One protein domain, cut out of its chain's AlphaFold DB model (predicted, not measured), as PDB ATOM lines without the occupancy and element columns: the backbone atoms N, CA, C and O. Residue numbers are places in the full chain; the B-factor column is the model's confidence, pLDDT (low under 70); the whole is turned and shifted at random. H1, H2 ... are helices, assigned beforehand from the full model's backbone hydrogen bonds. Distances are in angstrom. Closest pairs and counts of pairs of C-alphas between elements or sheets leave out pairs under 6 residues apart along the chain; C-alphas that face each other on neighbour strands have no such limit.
ATOM      1  N   GLN A 247      21.061  30.717   4.208       82.88
ATOM      2  CA  GLN A 247      21.077  31.293   5.555       82.88
ATOM      3  C   GLN A 247      22.499  31.526   6.075       82.88
ATOM      4  O   GLN A 247      22.754  32.539   6.723       82.88
ATOM      5  N   ILE A 248      23.428  30.626   5.742       90.44
ATOM      6  CA  ILE A 248      24.853  30.777   6.057       90.44
ATOM      7  C   ILE A 248      25.416  32.040   5.404       90.44
ATOM      8  O   ILE A 248      26.054  32.840   6.088       90.44
ATOM      9  N   LEU A 249      25.141  32.250   4.111       88.00
ATOM     10  CA  LEU A 249      25.618  33.439   3.408       88.00
ATOM     11  C   LEU A 249      25.050  34.725   4.019       88.00
ATOM     12  O   LEU A 249      25.789  35.691   4.168       88.00
ATOM     13  N   TYR A 250      23.780  34.747   4.435       80.25
ATOM     14  CA  TYR A 250      23.228  35.927   5.109       80.25
ATOM     15  C   TYR A 250      23.925  36.244   6.411       80.25
ATOM     16  O   TYR A 250      24.259  37.397   6.646       80.25
ATOM     17  N   LEU A 251      24.101  35.237   7.267       84.75
ATOM     18  CA  LEU A 251      24.760  35.431   8.548       84.75
ATOM     19  C   LEU A 251      26.180  35.944   8.309       84.75
ATOM     20  O   LEU A 251      26.583  36.908   8.946       84.75
ATOM     21  N   ALA A 252      26.893  35.374   7.336       92.12
ATOM     22  CA  ALA A 252      28.216  35.831   6.938       92.12
ATOM     23  C   ALA A 252      28.228  37.290   6.462       92.12
ATOM     24  O   ALA A 252      28.975  38.101   7.002       92.12
ATOM     25  N   CYS A 253      27.377  37.643   5.498       86.44
ATOM     26  CA  CYS A 253      27.275  39.003   4.978       86.44
ATOM     27  C   CYS A 253      26.822  40.005   6.048       86.44
ATOM     28  O   CYS A 253      27.317  41.125   6.074       86.44
ATOM     29  N   LEU A 254      25.911  39.616   6.943       82.56
ATOM     30  CA  LEU A 254      25.422  40.461   8.030       82.56
ATOM     31  C   LEU A 254      26.517  40.729   9.066       82.56
ATOM     32  O   LEU A 254      26.731  41.877   9.441       82.56
ATOM     33  N   TRP A 255      27.237  39.698   9.510       85.50
ATOM     34  CA  TRP A 255      28.351  39.873  10.445       85.50
ATOM     35  C   TRP A 255      29.509  40.651   9.813       85.50
ATOM     36  O   TRP A 255      30.078  41.523  10.467       85.50
ATOM     37  N   GLY A 256      29.795  40.416   8.528       87.19
ATOM     38  CA  GLY A 256      30.712  41.244   7.743       87.19
ATOM     39  C   GLY A 256      30.276  42.708   7.694       87.19
ATOM     40  O   GLY A 256      31.075  43.600   7.959       87.19
ATOM     41  N   TRP A 257      28.996  42.966   7.425       84.81
ATOM     42  CA  TRP A 257      28.416  44.311   7.389       84.81
ATOM     43  C   TRP A 257      28.576  45.035   8.730       84.81
ATOM     44  O   TRP A 257      29.032  46.176   8.758       84.81
ATOM     45  N   VAL A 258      28.267  44.362   9.845       81.38
ATOM     46  CA  VAL A 258      28.423  44.921  11.198       81.38
ATOM     47  C   VAL A 258      29.886  45.275  11.479       81.38
ATOM     48  O   VAL A 258      30.163  46.369  11.973       81.38
ATOM     49  N   ALA A 259      30.827  44.390  11.138       86.00
ATOM     50  CA  ALA A 259      32.254  44.650  11.313       86.00
ATOM     51  C   ALA A 259      32.720  45.856  10.481       86.00
ATOM     52  O   ALA A 259      33.352  46.766  11.017       86.00
ATOM     53  N   ALA A 260      32.334  45.908   9.203       85.69
ATOM     54  CA  ALA A 260      32.665  47.003   8.296       85.69
ATOM     55  C   ALA A 260      32.143  48.352   8.801       85.69
ATOM     56  O   ALA A 260      32.898  49.318   8.870       85.69
ATOM     57  N   MET A 261      30.870  48.406   9.206       82.38
ATOM     58  CA  MET A 261      30.252  49.618   9.746       82.38
ATOM     59  C   MET A 261      30.900  50.061  11.058       82.38
ATOM     60  O   MET A 261      31.040  51.259  11.288       82.38
ATOM     61  N   THR A 262      31.321  49.117  11.903       81.06
ATOM     62  CA  THR A 262      32.012  49.425  13.164       81.06
ATOM     63  C   THR A 262      33.355  50.099  12.891       81.06
ATOM     64  O   THR A 262      33.612  51.177  13.418       81.06
ATOM     65  N   VAL A 263      34.178  49.510  12.019       85.31
ATOM     66  CA  VAL A 263      35.485  50.071  11.632       85.31
ATOM     67  C   VAL A 263      35.319  51.419  10.945       85.31
ATOM     68  O   VAL A 263      35.981  52.377  11.328       85.31
ATOM     69  N   PHE A 264      34.387  51.514   9.996       83.19
ATOM     70  CA  PHE A 264      34.095  52.756   9.290       83.19
ATOM     71  C   PHE A 264      33.678  53.882  10.248       83.19
ATOM     72  O   PHE A 264      34.207  54.988  10.183       83.19
ATOM     73  N   THR A 265      32.773  53.595  11.189       77.88
ATOM     74  CA  THR A 265      32.306  54.592  12.165       77.88
ATOM     75  C   THR A 265      33.447  55.064  13.064       77.88
ATOM     76  O   THR A 265      33.567  56.262  13.314       77.88
ATOM     77  N   ILE A 266      34.304  54.152  13.534       76.81
ATOM     78  CA  ILE A 266      35.470  54.499  14.363       76.81
ATOM     79  C   ILE A 266      36.452  55.365  13.572       76.81
ATOM     80  O   ILE A 266      36.896  56.397  14.073       76.81
ATOM     81  N   GLN A 267      36.741  54.975  12.331       85.25
ATOM     82  CA  GLN A 267      37.628  55.695  11.428       85.25
ATOM     83  C   GLN A 267      37.157  57.143  11.223       85.25
ATOM     84  O   GLN A 267      37.921  58.071  11.494       85.25
ATOM     85  N   GLU A 268      35.897  57.348  10.829       81.25
ATOM     86  CA  GLU A 268      35.330  58.690  10.632       81.25
ATOM     87  C   GLU A 268      35.257  59.498  11.933       81.25
ATOM     88  O   GLU A 268      35.511  60.701  11.932       81.25
ATOM     89  N   THR A 269      34.972  58.846  13.065       74.69
ATOM     90  CA  THR A 269      34.941  59.523  14.370       74.69
ATOM     91  C   THR A 269      36.316  60.091  14.721       74.69
ATOM     92  O   THR A 269      36.412  61.258  15.096       74.69
ATOM     93  N   ILE A 270      37.385  59.308  14.544       78.94
ATOM     94  CA  ILE A 270      38.762  59.756  14.805       78.94
ATOM     95  C   ILE A 270      39.152  60.886  13.846       78.94
ATOM     96  O   ILE A 270      39.609  61.933  14.300       78.94
ATOM     97  N   LYS A 271      38.863  60.728  12.546       83.62
ATOM     98  CA  LYS A 271      39.106  61.767  11.530       83.62
ATOM     99  C   LYS A 271      38.434  63.086  11.889       83.62
ATOM    100  O   LYS A 271      39.031  64.149  11.783       83.62
ATOM    101  N   SER A 272      37.183  63.022  12.345       75.88
ATOM    102  CA  SER A 272      36.424  64.215  12.725       75.88
ATOM    103  C   SER A 272      36.966  64.905  13.981       75.88
ATOM    104  O   SER A 272      36.795  66.113  14.128       75.88
ATOM    105  N   ALA A 273      37.613  64.156  14.881       78.75
ATOM    106  CA  ALA A 273      38.129  64.670  16.143       78.75
ATOM    107  C   ALA A 273      39.530  65.288  16.012       78.75
ATOM    108  O   ALA A 273      39.806  66.291  16.667       78.75
ATOM    109  N   VAL A 274      40.401  64.697  15.187       85.94
ATOM    110  CA  VAL A 274      41.827  65.071  15.098       85.94
ATOM    111  C   VAL A 274      42.182  65.756  13.771       85.94
ATOM    112  O   VAL A 274      43.159  66.497  13.698       85.94
ATOM    113  N   GLY A 275      41.345  65.611  12.739       88.88
ATOM    114  CA  GLY A 275      41.631  66.088  11.389       88.88
ATOM    115  C   GLY A 275      42.394  65.032  10.590       88.88
ATOM    116  O   GLY A 275      41.829  63.992  10.244       88.88
ATOM    117  N   ASP A 276      43.659  65.308  10.276       87.81
ATOM    118  CA  ASP A 276      44.533  64.346   9.601       87.81
ATOM    119  C   ASP A 276      45.026  63.284  10.590       87.81
ATOM    120  O   ASP A 276      45.401  63.599  11.718       87.81
ATOM    121  N   TYR A 277      45.042  62.021  10.157       83.62
ATOM    122  CA  TYR A 277      45.494  60.917  11.002       83.62
ATOM    123  C   TYR A 277      46.972  61.058  11.347       83.62
ATOM    124  O   TYR A 277      47.824  61.123  10.456       83.62
ATOM    125  N   SER A 278      47.286  60.986  12.637       91.56
ATOM    126  CA  SER A 278      48.636  60.604  13.048       91.56
ATOM    127  C   SER A 278      48.907  59.138  12.666       91.56
ATOM    128  O   SER A 278      47.983  58.326  12.553       91.56
ATOM    129  N   GLU A 279      50.179  58.767  12.474       89.62
ATOM    130  CA  GLU A 279      50.551  57.366  12.204       89.62
ATOM    131  C   GLU A 279      50.055  56.418  13.314       89.62
ATOM    132  O   GLU A 279      49.635  55.294  13.036       89.62
ATOM    133  N   GLU A 280      50.037  56.892  14.564       90.00
ATOM    134  CA  GLU A 280      49.560  56.141  15.727       90.00
ATOM    135  C   GLU A 280      48.047  55.874  15.668       90.00
ATOM    136  O   GLU A 280      47.595  54.757  15.933       90.00
ATOM    137  N   GLU A 281      47.249  56.867  15.270       86.50
ATOM    138  CA  GLU A 281      45.800  56.720  15.107       86.50
ATOM    139  C   GLU A 281      45.442  55.790  13.954       86.50
ATOM    140  O   GLU A 281      44.549  54.948  14.086       86.50
ATOM    141  N   PHE A 282      46.159  55.896  12.835       88.12
ATOM    142  CA  PHE A 282      45.969  54.982  11.717       88.12
ATOM    143  C   PHE A 282      46.297  53.540  12.126       88.12
ATOM    144  O   PHE A 282      45.509  52.629  11.860       88.12
ATOM    145  N   ALA A 283      47.408  53.329  12.841       89.00
ATOM    146  CA  ALA A 283      47.778  52.020  13.371       89.00
ATOM    147  C   ALA A 283      46.715  51.463  14.334       89.00
ATOM    148  O   ALA A 283      46.405  50.270  14.284       89.00
ATOM    149  N   LEU A 284      46.099  52.314  15.165       87.62
ATOM    150  CA  LEU A 284      44.993  51.920  16.039       87.62
ATOM    151  C   LEU A 284      43.776  51.440  15.231       87.62
ATOM    152  O   LEU A 284      43.267  50.348  15.495       87.62
ATOM    153  N   VAL A 285      43.324  52.198  14.228       85.75
ATOM    154  CA  VAL A 285      42.172  51.809  13.387       85.75
ATOM    155  C   VAL A 285      42.471  50.534  12.596       85.75
ATOM    156  O   VAL A 285      41.636  49.629  12.554       85.75
ATOM    157  N   ALA A 286      43.676  50.416  12.036       88.56
ATOM    158  CA  ALA A 286      44.121  49.210  11.346       88.56
ATOM    159  C   ALA A 286      44.129  47.991  12.287       88.56
ATOM    160  O   ALA A 286      43.610  46.929  11.938       88.56
ATOM    161  N   SER A 287      44.611  48.153  13.526       87.88
ATOM    162  CA  SER A 287      44.599  47.076  14.524       87.88
ATOM    163  C   SER A 287      43.182  46.596  14.860       87.88
ATOM    164  O   SER A 287      42.969  45.399  15.054       87.88
ATOM    165  N   LEU A 288      42.190  47.495  14.862       85.75
ATOM    166  CA  LEU A 288      40.780  47.148  15.065       85.75
ATOM    167  C   LEU A 288      40.191  46.420  13.856       85.75
ATOM    168  O   LEU A 288      39.479  45.426  14.032       85.75
ATOM    169  N   ALA A 289      40.514  46.877  12.643       88.12
ATOM    170  CA  ALA A 289      40.076  46.243  11.402       88.12
ATOM    171  C   ALA A 289      40.528  44.780  11.304       88.12
ATOM    172  O   ALA A 289      39.795  43.949  10.773       88.12
ATOM    173  N   TRP A 290      41.681  44.447  11.889       90.88
ATOM    174  CA  TRP A 290      42.200  43.080  11.951       90.88
ATOM    175  C   TRP A 290      41.731  42.327  13.196       90.88
ATOM    176  O   TRP A 290      41.427  41.131  13.143       90.88
ATOM    177  N   GLY A 291      41.652  43.030  14.326       86.44
ATOM    178  CA  GLY A 291      41.258  42.473  15.612       86.44
ATOM    179  C   GLY A 291      39.830  41.932  15.602       86.44
ATOM    180  O   GLY A 291      39.596  40.839  16.116       86.44
ATOM    181  N   ILE A 292      38.884  42.640  14.976       87.50
ATOM    182  CA  ILE A 292      37.470  42.227  14.914       87.50
ATOM    183  C   ILE A 292      37.302  40.867  14.196       87.50
ATOM    184  O   ILE A 292      36.780  39.941  14.829       87.50
ATOM    185  N   PRO A 293      37.772  40.682  12.942       89.81
ATOM    186  CA  PRO A 293      37.805  39.384  12.267       89.81
ATOM    187  C   PRO A 293      38.432  38.262  13.093       89.81
ATOM    188  O   PRO A 293      37.880  37.162  13.174       89.81
ATOM    189  N   LEU A 294      39.575  38.536  13.730       90.62
ATOM    190  CA  LEU A 294      40.313  37.540  14.502       90.62
ATOM    191  C   LEU A 294      39.525  37.090  15.737       90.62
ATOM    192  O   LEU A 294      39.367  35.891  15.968       90.62
ATOM    193  N   VAL A 295      38.986  38.039  16.506       88.69
ATOM    194  CA  VAL A 295      38.153  37.752  17.682       88.69
ATOM    195  C   VAL A 295      36.896  36.988  17.274       88.69
ATOM    196  O   VAL A 295      36.539  36.008  17.935       88.69
ATOM    197  N   ALA A 296      36.250  37.371  16.169       87.12
ATOM    198  CA  ALA A 296      35.091  36.662  15.636       87.12
ATOM    199  C   ALA A 296      35.442  35.214  15.250       87.12
ATOM    200  O   ALA A 296      34.755  34.281  15.671       87.12
ATOM    201  N   ALA A 297      36.542  35.001  14.520       93.88
ATOM    202  CA  ALA A 297      37.001  33.674  14.116       93.88
ATOM    203  C   ALA A 297      37.342  32.782  15.321       93.88
ATOM    204  O   ALA A 297      36.889  31.636  15.385       93.88
ATOM    205  N   VAL A 298      38.073  33.309  16.310       93.12
ATOM    206  CA  VAL A 298      38.398  32.591  17.554       93.12
ATOM    207  C   VAL A 298      37.130  32.227  18.317       93.12
ATOM    208  O   VAL A 298      36.958  31.073  18.711       93.12
ATOM    209  N   THR A 299      36.208  33.175  18.472       90.38
ATOM    210  CA  THR A 299      34.943  32.955  19.182       90.38
ATOM    211  C   THR A 299      34.105  31.880  18.494       90.38
ATOM    212  O   THR A 299      33.667  30.935  19.147       90.38
ATOM    213  N   LEU A 300      33.929  31.956  17.172       92.25
ATOM    214  CA  LEU A 300      33.162  30.976  16.399       92.25
ATOM    215  C   LEU A 300      33.800  29.581  16.433       92.25
ATOM    216  O   LEU A 300      33.097  28.582  16.618       92.25
ATOM    217  N   ALA A 301      35.127  29.498  16.309       94.75
ATOM    218  CA  ALA A 301      35.861  28.242  16.413       94.75
ATOM    219  C   ALA A 301      35.707  27.608  17.806       94.75
ATOM    220  O   ALA A 301      35.408  26.415  17.909       94.75
ATOM    221  N   LEU A 302      35.832  28.405  18.875       92.62
ATOM    222  CA  LEU A 302      35.640  27.954  20.255       92.62
ATOM    223  C   LEU A 302      34.200  27.525  20.520       92.62
ATOM    224  O   LEU A 302      33.986  26.442  21.059       92.62
ATOM    225  N   MET A 303      33.206  28.315  20.107       90.12
ATOM    226  CA  MET A 303      31.792  27.958  20.241       90.12
ATOM    227  C   MET A 303      31.494  26.627  19.551       90.12
ATOM    228  O   MET A 303      30.822  25.764  20.121       90.12
ATOM    229  N   ARG A 304      32.026  26.431  18.339       90.88
ATOM    230  CA  ARG A 304      31.867  25.176  17.606       90.88
ATOM    231  C   ARG A 304      32.538  24.019  18.341       90.88
ATOM    232  O   ARG A 304      31.902  22.996  18.573       90.88
ATOM    233  N   PHE A 305      33.775  24.192  18.788       92.19
ATOM    234  CA  PHE A 305      34.496  23.181  19.555       92.19
ATOM    235  C   PHE A 305      33.767  22.795  20.858       92.19
ATOM    236  O   PHE A 305      33.525  21.614  21.116       92.19
ATOM    237  N   ILE A 306      33.349  23.789  21.649       89.38
ATOM    238  CA  ILE A 306      32.634  23.617  22.923       89.38
ATOM    239  C   ILE A 306      31.260  22.982  22.717       89.38
ATOM    240  O   ILE A 306      30.793  22.281  23.603       89.38
ATOM    241  N   ARG A 307      30.597  23.179  21.572       88.62
ATOM    242  CA  ARG A 307      29.279  22.578  21.313       88.62
ATOM    243  C   ARG A 307      29.352  21.113  20.875       88.62
ATOM    244  O   ARG A 307      28.411  20.365  21.129       88.62
ATOM    245  N   TYR A 308      30.441  20.697  20.230       88.56
ATOM    246  CA  TYR A 308      30.591  19.334  19.696       88.56
ATOM    247  C   TYR A 308      31.271  18.371  20.675       88.56
ATOM    248  O   TYR A 308      31.080  17.158  20.587       88.56
ATOM    249  N   ARG A 309      32.071  18.897  21.605       88.38
ATOM    250  CA  ARG A 309      32.820  18.109  22.590       88.38
ATOM    251  C   ARG A 309      31.997  17.511  23.746       88.38
ATOM    252  O   ARG A 309      32.379  16.436  24.209       88.38
ATOM    253  N   PRO A 310      30.917  18.138  24.255       83.62
ATOM    254  CA  PRO A 310      30.176  17.612  25.387       83.62
ATOM    255  C   PRO A 310      29.707  16.198  25.077       83.62
ATOM    256  O   PRO A 310      29.076  15.952  24.049       83.62
ATOM    257  N   HIS A 311      30.026  15.277  25.982       77.88
ATOM    258  CA  HIS A 311      29.630  13.870  25.927       77.88
ATOM    259  C   HIS A 311      30.291  13.014  24.828       77.88
ATOM    260  O   HIS A 311      30.004  11.819  24.717       77.88
ATOM    261  N   CYS A 312      31.217  13.593  24.056       87.19
ATOM    262  CA  CYS A 312      31.953  12.913  22.994       87.19
ATOM    263  C   CYS A 312      33.441  12.843  23.365       87.19
ATOM    264  O   CYS A 312      34.146  13.851  23.358       87.19
ATOM    265  N   SER A 313      33.940  11.647  23.678       89.25
ATOM    266  CA  SER A 313      35.361  11.428  23.976       89.25
ATOM    267  C   SER A 313      36.092  10.808  22.776       89.25
ATOM    268  O   SER A 313      35.506   9.998  22.048       89.25
ATOM    269  N   PRO A 314      37.363  11.177  22.518       92.56
ATOM    270  CA  PRO A 314      38.129  10.575  21.435       92.56
ATOM    271  C   PRO A 314      38.303   9.068  21.677       92.56
ATOM    272  O   PRO A 314      38.517   8.646  22.816       92.56
ATOM    273  N   PRO A 315      38.256   8.229  20.627       93.19
ATOM    274  CA  PRO A 315      38.386   6.782  20.785       93.19
ATOM    275  C   PRO A 315      39.814   6.355  21.148       93.19
ATOM    276  O   PRO A 315      40.005   5.249  21.646       93.19
ATOM    277  N   LEU A 316      40.803   7.220  20.910       93.94
ATOM    278  CA  LEU A 316      42.193   7.074  21.332       93.94
ATOM    279  C   LEU A 316      42.649   8.387  21.972       93.94
ATOM    280  O   LEU A 316      42.433   9.459  21.401       93.94
ATOM    281  N   SER A 317      43.299   8.302  23.135       93.69
ATOM    282  CA  SER A 317      43.964   9.452  23.754       93.69
ATOM    283  C   SER A 317      45.096   9.972  22.860       93.69
ATOM    284  O   SER A 317      45.618   9.236  22.021       93.69
ATOM    285  N   LEU A 318      45.510  11.230  23.048       92.38
ATOM    286  CA  LEU A 318      46.625  11.819  22.291       92.38
ATOM    287  C   LEU A 318      47.900  10.966  22.382       92.38
ATOM    288  O   LEU A 318      48.561  10.727  21.376       92.38
ATOM    289  N   TRP A 319      48.189  10.414  23.564       95.94
ATOM    290  CA  TRP A 319      49.330   9.519  23.766       95.94
ATOM    291  C   TRP A 319      49.200   8.198  22.996       95.94
ATOM    292  O   TRP A 319      50.162   7.719  22.396       95.94
ATOM    293  N   ALA A 320      47.997   7.617  22.956       95.56
ATOM    294  CA  ALA A 320      47.745   6.410  22.175       95.56
ATOM    295  C   ALA A 320      47.884   6.666  20.664       95.56
ATOM    296  O   ALA A 320      48.381   5.799  19.947       95.56
ATOM    297  N   ARG A 321      47.503   7.856  20.177       95.81
ATOM    298  CA  ARG A 321      47.717   8.262  18.776       95.81
ATOM    299  C   ARG A 321      49.203   8.353  18.436       95.81
ATOM    300  O   ARG A 321      49.618   7.756  17.446       95.81
ATOM    301  N   LEU A 322      49.991   9.010  19.291       95.94
ATOM    302  CA  LEU A 322      51.444   9.129  19.138       95.94
ATOM    303  C   LEU A 322      52.114   7.746  19.085       95.94
ATOM    304  O   LEU A 322      52.865   7.457  18.160       95.94
ATOM    305  N   ARG A 323      51.777   6.854  20.026       97.69
ATOM    306  CA  ARG A 323      52.353   5.500  20.101       97.69
ATOM    307  C   ARG A 323      51.967   4.606  18.920       97.69
ATOM    308  O   ARG A 323      52.757   3.762  18.517       97.69
ATOM    309  N   THR A 324      50.749   4.743  18.398       96.75
ATOM    310  CA  THR A 324      50.258   3.905  17.288       96.75
ATOM    311  C   THR A 324      50.566   4.478  15.903       96.75
ATOM    312  O   THR A 324      50.222   3.846  14.908       96.75
ATOM    313  N   GLY A 325      51.164   5.673  15.816       96.56
ATOM    314  CA  GLY A 325      51.401   6.378  14.551       96.56
ATOM    315  C   GLY A 325      50.123   6.852  13.844       96.56
ATOM    316  O   GLY A 325      50.181   7.334  12.715       96.56
ATOM    317  N   ARG A 326      48.953   6.732  14.488       94.62
ATOM    318  CA  ARG A 326      47.651   7.142  13.941       94.62
ATOM    319  C   ARG A 326      47.302   8.549  14.412       94.62
ATOM    320  O   ARG A 326      46.454   8.732  15.283       94.62
ATOM    321  N   TRP A 327      47.978   9.538  13.834       93.25
ATOM    322  CA  TRP A 327      47.796  10.954  14.166       93.25
ATOM    323  C   TRP A 327      46.380  11.453  13.862       93.25
ATOM    324  O   TRP A 327      45.766  12.108  14.709       93.25
ATOM    325  N   LEU A 328      45.856  11.072  12.691       93.69
ATOM    326  CA  LEU A 328      44.536  11.462  12.205       93.69
ATOM    327  C   LEU A 328      43.547  10.292  12.243       93.69
ATOM    328  O   LEU A 328      43.781   9.220  11.683       93.69
ATOM    329  N   LEU A 329      42.404  10.520  12.878       93.50
ATOM    330  CA  LEU A 329      41.259   9.625  12.919       93.50
ATOM    331  C   LEU A 329      40.175  10.167  11.992       93.50
ATOM    332  O   LEU A 329      39.412  11.042  12.392       93.50
ATOM    333  N   SER A 330      40.075   9.609  10.782       88.56
ATOM    334  CA  SER A 330      39.195  10.097   9.704       88.56
ATOM    335  C   SER A 330      37.783  10.489  10.169       88.56
ATOM    336  O   SER A 330      37.313  11.562   9.826       88.56
ATOM    337  N   LYS A 331      37.118   9.685  11.009       89.88
ATOM    338  CA  LYS A 331      35.754   9.998  11.474       89.88
ATOM    339  C   LYS A 331      35.678  10.901  12.701       89.88
ATOM    340  O   LYS A 331      34.622  11.472  12.940       89.88
ATOM    341  N   HIS A 332      36.725  10.970  13.520       92.69
ATOM    342  CA  HIS A 332      36.699  11.755  14.758       92.69
ATOM    343  C   HIS A 332      37.258  13.161  14.538       92.69
ATOM    344  O   HIS A 332      36.709  14.138  15.028       92.69
ATOM    345  N   ASP A 333      38.339  13.291  13.775       92.75
ATOM    346  CA  ASP A 333      39.070  14.553  13.707       92.75
ATOM    347  C   ASP A 333      38.385  15.619  12.848       92.75
ATOM    348  O   ASP A 333      38.739  16.792  12.943       92.75
ATOM    349  N   HIS A 334      37.327  15.256  12.115       89.31
ATOM    350  CA  HIS A 334      36.432  16.212  11.460       89.31
ATOM    351  C   HIS A 334      35.829  17.252  12.423       89.31
ATOM    352  O   HIS A 334      35.465  18.347  12.000       89.31
ATOM    353  N   VAL A 335      35.744  16.956  13.725       91.06
ATOM    354  CA  VAL A 335      35.302  17.946  14.720       91.06
ATOM    355  C   VAL A 335      36.308  19.085  14.911       91.06
ATOM    356  O   VAL A 335      35.917  20.184  15.298       91.06
ATOM    357  N   TYR A 336      37.591  18.841  14.629       92.56
ATOM    358  CA  TYR A 336      38.669  19.823  14.756       92.56
ATOM    359  C   TYR A 336      38.957  20.540  13.436       92.56
ATOM    360  O   TYR A 336      39.392  21.689  13.463       92.56
ATOM    361  N   THR A 337      38.683  19.908  12.287       92.00
ATOM    362  CA  THR A 337      38.949  20.509  10.970       92.00
ATOM    363  C   THR A 337      38.127  21.772  10.741       92.00
ATOM    364  O   THR A 337      38.682  22.766  10.285       92.00
ATOM    365  N   ALA A 338      36.837  21.779  11.092       92.88
ATOM    366  CA  ALA A 338      35.994  22.956  10.892       92.88
ATOM    367  C   ALA A 338      36.412  24.155  11.774       92.88
ATOM    368  O   ALA A 338      36.639  25.223  11.214       92.88
ATOM    369  N   PRO A 339      36.600  24.030  13.107       95.50
ATOM    370  CA  PRO A 339      37.168  25.108  13.923       95.50
ATOM    371  C   PRO A 339      38.539  25.590  13.436       95.50
ATOM    372  O   PRO A 339      38.783  26.793  13.411       95.50
ATOM    373  N   LEU A 340      39.417  24.675  13.010       96.00
ATOM    374  CA  LEU A 340      40.724  25.042  12.466       96.00
ATOM    375  C   LEU A 340      40.587  25.836  11.162       96.00
ATOM    376  O   LEU A 340      41.239  26.860  11.004       96.00
ATOM    377  N   ALA A 341      39.711  25.409  10.254       96.25
ATOM    378  CA  ALA A 341      39.435  26.126   9.016       96.25
ATOM    379  C   ALA A 341      38.823  27.511   9.273       96.25
ATOM    380  O   ALA A 341      39.158  28.453   8.566       96.25
ATOM    381  N   VAL A 342      37.979  27.667  10.300       96.50
ATOM    382  CA  VAL A 342      37.457  28.977  10.728       96.50
ATOM    383  C   VAL A 342      38.586  29.888  11.209       96.50
ATOM    384  O   VAL A 342      38.662  31.034  10.772       96.50
ATOM    385  N   LEU A 343      39.487  29.379  12.058       96.12
ATOM    386  CA  LEU A 343      40.652  30.132  12.536       96.12
ATOM    387  C   LEU A 343      41.576  30.536  11.387       96.12
ATOM    388  O   LEU A 343      41.948  31.700  11.283       96.12
ATOM    389  N   LEU A 344      41.913  29.588  10.509       95.44
ATOM    390  CA  LEU A 344      42.747  29.845   9.338       95.44
ATOM    391  C   LEU A 344      42.066  30.816   8.373       95.44
ATOM    392  O   LEU A 344      42.723  31.718   7.879       95.44
ATOM    393  N   GLY A 345      40.758  30.690   8.151       93.81
ATOM    394  CA  GLY A 345      39.991  31.615   7.321       93.81
ATOM    395  C   GLY A 345      39.985  33.040   7.871       93.81
ATOM    396  O   GLY A 345      40.119  33.981   7.096       93.81
ATOM    397  N   GLY A 346      39.896  33.209   9.194       92.00
ATOM    398  CA  GLY A 346      40.025  34.518   9.843       92.00
ATOM    399  C   GLY A 346      41.447  35.086   9.770       92.00
ATOM    400  O   GLY A 346      41.624  36.235   9.377       92.00
ATOM    401  N   LEU A 347      42.462  34.274  10.091       91.81
ATOM    402  CA  LEU A 347      43.876  34.675  10.069       91.81
ATOM    403  C   LEU A 347      44.368  35.004   8.657       91.81
ATOM    404  O   LEU A 347      44.964  36.054   8.441       91.81
ATOM    405  N   MET A 348      44.113  34.114   7.695       89.81
ATOM    406  CA  MET A 348      44.475  34.325   6.295       89.81
ATOM    407  C   MET A 348      43.628  35.428   5.676       89.81
ATOM    408  O   MET A 348      44.158  36.212   4.904       89.81
ATOM    409  N   GLY A 349      42.340  35.518   6.026       86.56
ATOM    410  CA  GLY A 349      41.473  36.606   5.585       86.56
ATOM    411  C   GLY A 349      42.059  37.957   5.977       86.56
ATOM    412  O   GLY A 349      42.375  38.749   5.100       86.56
ATOM    413  N   ALA A 350      42.295  38.185   7.270       85.81
ATOM    414  CA  ALA A 350      42.893  39.431   7.745       85.81
ATOM    415  C   ALA A 350      44.302  39.660   7.164       85.81
ATOM    416  O   ALA A 350      44.567  40.715   6.603       85.81
ATOM    417  N   GLY A 351      45.185  38.658   7.228       86.88
ATOM    418  CA  GLY A 351      46.584  38.801   6.815       86.88
ATOM    419  C   GLY A 351      46.807  38.939   5.305       86.88
ATOM    420  O   GLY A 351      47.764  39.585   4.903       86.88
ATOM    421  N   VAL A 352      45.958  38.353   4.454       89.44
ATOM    422  CA  VAL A 352      46.047  38.541   2.993       89.44
ATOM    423  C   VAL A 352      45.428  39.872   2.588       89.44
ATOM    424  O   VAL A 352      45.993  40.560   1.744       89.44
ATOM    425  N   LEU A 353      44.290  40.247   3.181       87.50
ATOM    426  CA  LEU A 353      43.617  41.510   2.861       87.50
ATOM    427  C   LEU A 353      44.472  42.717   3.243       87.50
ATOM    428  O   LEU A 353      44.564  43.641   2.452       87.50
ATOM    429  N   ALA A 354      45.183  42.622   4.361       86.12
ATOM    430  CA  ALA A 354      46.205  43.560   4.805       86.12
ATOM    431  C   ALA A 354      47.322  43.877   3.801       86.12
ATOM    432  O   ALA A 354      47.941  44.936   3.859       86.12
ATOM    433  N   LEU A 355      47.665  42.909   2.946       89.62
ATOM    434  CA  LEU A 355      48.718  43.068   1.939       89.62
ATOM    435  C   LEU A 355      48.186  43.731   0.668       89.62
ATOM    436  O   LEU A 355      48.963  44.085  -0.218       89.62
ATOM    437  N   LEU A 356      46.866  43.858   0.554       89.69
ATOM    438  CA  LEU A 356      46.204  44.492  -0.566       89.69
ATOM    439  C   LEU A 356      45.894  45.942  -0.177       89.69
ATOM    440  O   LEU A 356      45.593  46.214   0.979       89.69
ATOM    441  N   PRO A 357      45.940  46.896  -1.121       88.62
ATOM    442  CA  PRO A 357      45.621  48.300  -0.858       88.62
ATOM    443  C   PRO A 357      44.099  48.501  -0.754       88.62
ATOM    444  O   PRO A 357      43.514  49.340  -1.440       88.62
ATOM    445  N   PHE A 358      43.434  47.663   0.038       85.44
ATOM    446  CA  PHE A 358      42.010  47.753   0.289       85.44
ATOM    447  C   PHE A 358      41.718  48.708   1.436       85.44
ATOM    448  O   PHE A 358      42.561  49.043   2.261       85.44
ATOM    449  N   HIS A 359      40.474  49.172   1.474       86.62
ATOM    450  CA  HIS A 359      40.007  49.976   2.583       86.62
ATOM    451  C   HIS A 359      39.765  49.107   3.826       86.62
ATOM    452  O   HIS A 359      39.140  48.050   3.718       86.62
ATOM    453  N   LEU A 360      40.139  49.600   5.010       90.44
ATOM    454  CA  LEU A 360      40.029  48.884   6.291       90.44
ATOM    455  C   LEU A 360      38.611  48.347   6.577       90.44
ATOM    456  O   LEU A 360      38.440  47.257   7.121       90.44
ATOM    457  N   ALA A 361      37.565  49.072   6.164       87.44
ATOM    458  CA  ALA A 361      36.182  48.604   6.306       87.44
ATOM    459  C   ALA A 361      35.869  47.370   5.434       87.44
ATOM    460  O   ALA A 361      35.134  46.478   5.862       87.44
ATOM    461  N   LEU A 362      36.431  47.297   4.221       88.19
ATOM    462  CA  LEU A 362      36.288  46.135   3.341       88.19
ATOM    463  C   LEU A 362      37.087  44.944   3.883       88.19
ATOM    464  O   LEU A 362      36.593  43.816   3.848       88.19
ATOM    465  N   GLU A 363      38.274  45.199   4.436       91.69
ATOM    466  CA  GLU A 363      39.061  44.174   5.128       91.69
ATOM    467  C   GLU A 363      38.260  43.554   6.278       91.69
ATOM    468  O   GLU A 363      38.108  42.333   6.345       91.69
ATOM    469  N   ALA A 364      37.655  44.390   7.126       90.06
ATOM    470  CA  ALA A 364      36.816  43.946   8.232       90.06
ATOM    471  C   ALA A 364      35.570  43.178   7.760       90.06
ATOM    472  O   ALA A 364      35.194  42.176   8.381       90.06
ATOM    473  N   PHE A 365      34.953  43.602   6.646       92.00
ATOM    474  CA  PHE A 365      33.826  42.899   6.031       92.00
ATOM    475  C   PHE A 365      34.208  41.472   5.643       92.00
ATOM    476  O   PHE A 365      33.617  40.509   6.132       92.00
ATOM    477  N   ILE A 366      35.196  41.335   4.754       92.31
ATOM    478  CA  ILE A 366      35.585  40.046   4.175       92.31
ATOM    479  C   ILE A 366      36.204  39.163   5.263       92.31
ATOM    480  O   ILE A 366      35.839  37.990   5.387       92.31
ATOM    481  N   GLY A 367      37.067  39.747   6.098       93.25
ATOM    482  CA  GLY A 367      37.720  39.086   7.220       93.25
ATOM    483  C   GLY A 367      36.737  38.506   8.236       93.25
ATOM    484  O   GLY A 367      37.036  37.476   8.826       93.25
ATOM    485  N   THR A 368      35.548  39.094   8.404       93.00
ATOM    486  CA  THR A 368      34.503  38.564   9.302       93.00
ATOM    487  C   THR A 368      33.518  37.641   8.575       93.00
ATOM    488  O   THR A 368      33.078  36.626   9.128       93.00
ATOM    489  N   ALA A 369      33.178  37.943   7.319       94.00
ATOM    490  CA  ALA A 369      32.226  37.161   6.536       94.00
ATOM    491  C   ALA A 369      32.748  35.747   6.233       94.00
ATOM    492  O   ALA A 369      32.011  34.776   6.407       94.00
ATOM    493  N   ILE A 370      34.019  35.603   5.843       95.31
ATOM    494  CA  ILE A 370      34.632  34.299   5.536       95.31
ATOM    495  C   ILE A 370      34.590  33.333   6.734       95.31
ATOM    496  O   ILE A 370      33.997  32.261   6.590       95.31
ATOM    497  N   PRO A 371      35.158  33.645   7.918       96.31
ATOM    498  CA  PRO A 371      35.130  32.726   9.053       96.31
ATOM    499  C   PRO A 371      33.702  32.430   9.513       96.31
ATOM    500  O   PRO A 371      33.427  31.303   9.911       96.31
ATOM    501  N   THR A 372      32.773  33.382   9.387       95.06
ATOM    502  CA  THR A 372      31.347  33.139   9.652       95.06
ATOM    503  C   THR A 372      30.763  32.118   8.672       95.06
ATOM    504  O   THR A 372      30.143  31.141   9.095       95.06
ATOM    505  N   ALA A 373      31.006  32.279   7.368       95.94
ATOM    506  CA  ALA A 373      30.554  31.332   6.352       95.94
ATOM    507  C   ALA A 373      31.145  29.932   6.580       95.94
ATOM    508  O   ALA A 373      30.421  28.943   6.515       95.94
ATOM    509  N   LEU A 374      32.434  29.838   6.921       96.12
ATOM    510  CA  LEU A 374      33.089  28.569   7.246       96.12
ATOM    511  C   LEU A 374      32.521  27.952   8.533       96.12
ATOM    512  O   LEU A 374      32.282  26.745   8.588       96.12
ATOM    513  N   ALA A 375      32.245  28.769   9.553       94.81
ATOM    514  CA  ALA A 375      31.774  28.308  10.855       94.81
ATOM    515  C   ALA A 375      30.390  27.671  10.795       94.81
ATOM    516  O   ALA A 375      30.129  26.752  11.572       94.81
ATOM    517  N   PHE A 376      29.528  28.116   9.883       92.75
ATOM    518  CA  PHE A 376      28.201  27.532   9.697       92.75
ATOM    519  C   PHE A 376      28.107  26.601   8.479       92.75
ATOM    520  O   PHE A 376      27.283  25.693   8.490       92.75
ATOM    521  N   GLY A 377      28.944  26.797   7.455       93.81
ATOM    522  CA  GLY A 377      28.882  26.066   6.187       93.81
ATOM    523  C   GLY A 377      29.763  24.829   6.097       93.81
ATOM    524  O   GLY A 377      29.410  23.895   5.377       93.81
ATOM    525  N   LEU A 378      30.874  24.767   6.835       93.44
ATOM    526  CA  LEU A 378      31.660  23.537   6.887       93.44
ATOM    527  C   LEU A 378      30.934  22.495   7.738       93.44
ATOM    528  O   LEU A 378      30.488  22.785   8.851       93.44
ATOM    529  N   GLY A 379      30.823  21.273   7.220       87.44
ATOM    530  CA  GLY A 379      30.374  20.107   7.977       87.44
ATOM    531  C   GLY A 379      31.450  19.581   8.944       87.44
ATOM    532  O   GLY A 379      32.554  20.125   9.002       87.44
ATOM    533  N   PRO A 380      31.148  18.528   9.720       90.69
ATOM    534  CA  PRO A 380      29.833  17.899   9.841       90.69
ATOM    535  C   PRO A 380      28.875  18.789  10.636       90.69
ATOM    536  O   PRO A 380      29.319  19.576  11.473       90.69
ATOM    537  N   SER A 381      27.569  18.661  10.396       89.12
ATOM    538  CA  SER A 381      26.567  19.272  11.288       89.12
ATOM    539  C   SER A 381      26.602  18.604  12.669       89.12
ATOM    540  O   SER A 381      27.067  17.477  12.794       89.12
ATOM    541  N   LEU A 382      26.086  19.242  13.727       86.00
ATOM    542  CA  LEU A 382      26.078  18.622  15.064       86.00
ATOM    543  C   LEU A 382      25.275  17.311  15.077       86.00
ATOM    544  O   LEU A 382      25.646  16.369  15.770       86.00
ATOM    545  N   ALA A 383      24.188  17.251  14.305       84.12
ATOM    546  CA  ALA A 383      23.371  16.051  14.157       84.12
ATOM    547  C   ALA A 383      24.146  14.939  13.440       84.12
ATOM    548  O   ALA A 383      24.224  13.822  13.942       84.12
ATOM    549  N   GLU A 384      24.778  15.261  12.312       86.69
ATOM    550  CA  GLU A 384      25.624  14.325  11.575       86.69
ATOM    551  C   GLU A 384      26.801  13.851  12.427       86.69
ATOM    552  O   GLU A 384      27.012  12.650  12.552       86.69
ATOM    553  N   TRP A 385      27.506  14.776  13.082       89.56
ATOM    554  CA  TRP A 385      28.578  14.467  14.015       89.56
ATOM    555  C   TRP A 385      28.095  13.503  15.084       89.56
ATOM    556  O   TRP A 385      28.748  12.498  15.301       89.56
ATOM    557  N   ARG A 386      26.939  13.743  15.711       85.00
ATOM    558  CA  ARG A 386      26.399  12.834  16.727       85.00
ATOM    559  C   ARG A 386      26.056  11.452  16.164       85.00
ATOM    560  O   ARG A 386      26.274  10.465  16.856       85.00
ATOM    561  N   LEU A 387      25.550  11.361  14.938       83.56
ATOM    562  CA  LEU A 387      25.136  10.090  14.336       83.56
ATOM    563  C   LEU A 387      26.307   9.264  13.790       83.56
ATOM    564  O   LEU A 387      26.298   8.041  13.902       83.56
ATOM    565  N   THR A 388      27.300   9.909  13.178       85.69
ATOM    566  CA  THR A 388      28.365   9.232  12.413       85.69
ATOM    567  C   THR A 388      29.765   9.465  12.973       85.69
ATOM    568  O   THR A 388      30.731   8.847  12.508       85.69
ATOM    569  N   GLY A 389      29.891  10.336  13.974       82.06
ATOM    570  CA  GLY A 389      31.161  10.693  14.581       82.06
ATOM    571  C   GLY A 389      31.825   9.475  15.213       82.06
ATOM    572  O   GLY A 389      31.225   8.726  15.982       82.06
ATOM    573  N   GLY A 390      33.100   9.269  14.891       88.25
ATOM    574  CA  GLY A 390      33.892   8.161  15.422       88.25
ATOM    575  C   GLY A 390      34.334   8.402  16.867       88.25
ATOM    576  O   GLY A 390      35.532   8.453  17.123       88.25
ATOM    577  N   TYR A 391      33.408   8.620  17.802       88.75
ATOM    578  CA  TYR A 391      33.700   8.943  19.202       88.75
ATOM    579  C   TYR A 391      33.144   7.893  20.171       88.75
ATOM    580  O   TYR A 391      32.266   7.098  19.846       88.75
ATOM    581  N   ARG A 392      33.682   7.889  21.392       85.81
ATOM    582  CA  ARG A 392      33.136   7.125  22.516       85.81
ATOM    583  C   ARG A 392      32.159   8.015  23.269       85.81
ATOM    584  O   ARG A 392      32.524   9.119  23.688       85.81
ATOM    585  N   MET A 393      30.938   7.532  23.456       80.50
ATOM    586  CA  MET A 393      29.959   8.196  24.311       80.50
ATOM    587  C   MET A 393      30.435   8.113  25.761       80.50
ATOM    588  O   MET A 393      30.631   7.015  26.283       80.50
ATOM    589  N   SER A 394      30.623   9.257  26.422       75.56
ATOM    590  CA  SER A 394      30.767   9.251  27.876       75.56
ATOM    591  C   SER A 394      29.370   9.051  28.459       75.56
ATOM    592  O   SER A 394      28.598  10.004  28.583       75.56
TER     593      SER A 394
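Overview. This is residues 247 to 394 of the 422 residues of an uncharacterized protein of Planctomycetes bacterium HG15A2 (UniProt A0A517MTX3). Four long helices, H1, H2, H4 and H5, make an elongated bundle, with H2 and H5 side by side and H1 and H4 each packed on both. The hairpin end of H1 and H2 reaches past H4 and H5, while the short helices H3 and H6 lie toward the opposite end. The printed part has 148 residues with six named helices, H1 to H6 in chain order, and no named strand: all helix. It is loose, with a radius of gyration of the C-alphas of 19.2 A and spans of 62 by 34 by 24 A.

Along the chain. H2, the longest helix, covers residues 279 to 308 over 43.6 A, from C-alpha 279 at (50.551, 57.366, 12.204). H1, residues 247 to 274, measures 40.8 A and begins at (21.077, 31.293, 5.555). H4, residues 334 to 353, measures 27.7 A, and H5, residues 360 to 377, 25.4 A. H3, residues 318 to 324, and H6, residues 382 to 388, measure 10.0 A each.

Arrangement. H1, H2, H4 and H5 form an up and down bundle, each running against the one before it. H2 touches H5, the same way at a shallow tilt of 5 degrees, closest at the C-alphas of Pro 293 and Thr 368, 4.5 A. H2 touches H4, closest at C-alphas 301 and 339, 4.2 A. H1 touches H5 at C-alphas 256 and 365, their closest, 3.9 A, but touches H2 with residues 259 to 270 alone, closest at C-alphas 263 and 289, 6.0 A. The helical hairpin H4 and H5 comes closest at C-alphas 342 and 371, 4.7 A. H1 and H4 are apart. H3 touches no helix; H6 is close to but not clearly touching H2. In H1, H3 and H6 every O i to N i+4 pair is within hydrogen-bond range; H2 has 25 of 26, H4 14 of 16, H5 13 of 14.

Size, cuts and confidence. The farthest C-alphas, Gly 275 and Thr 324, are 63.1 A apart. The printed part has no cut, no link is long, and no printed residue is under 70 in pLDDT.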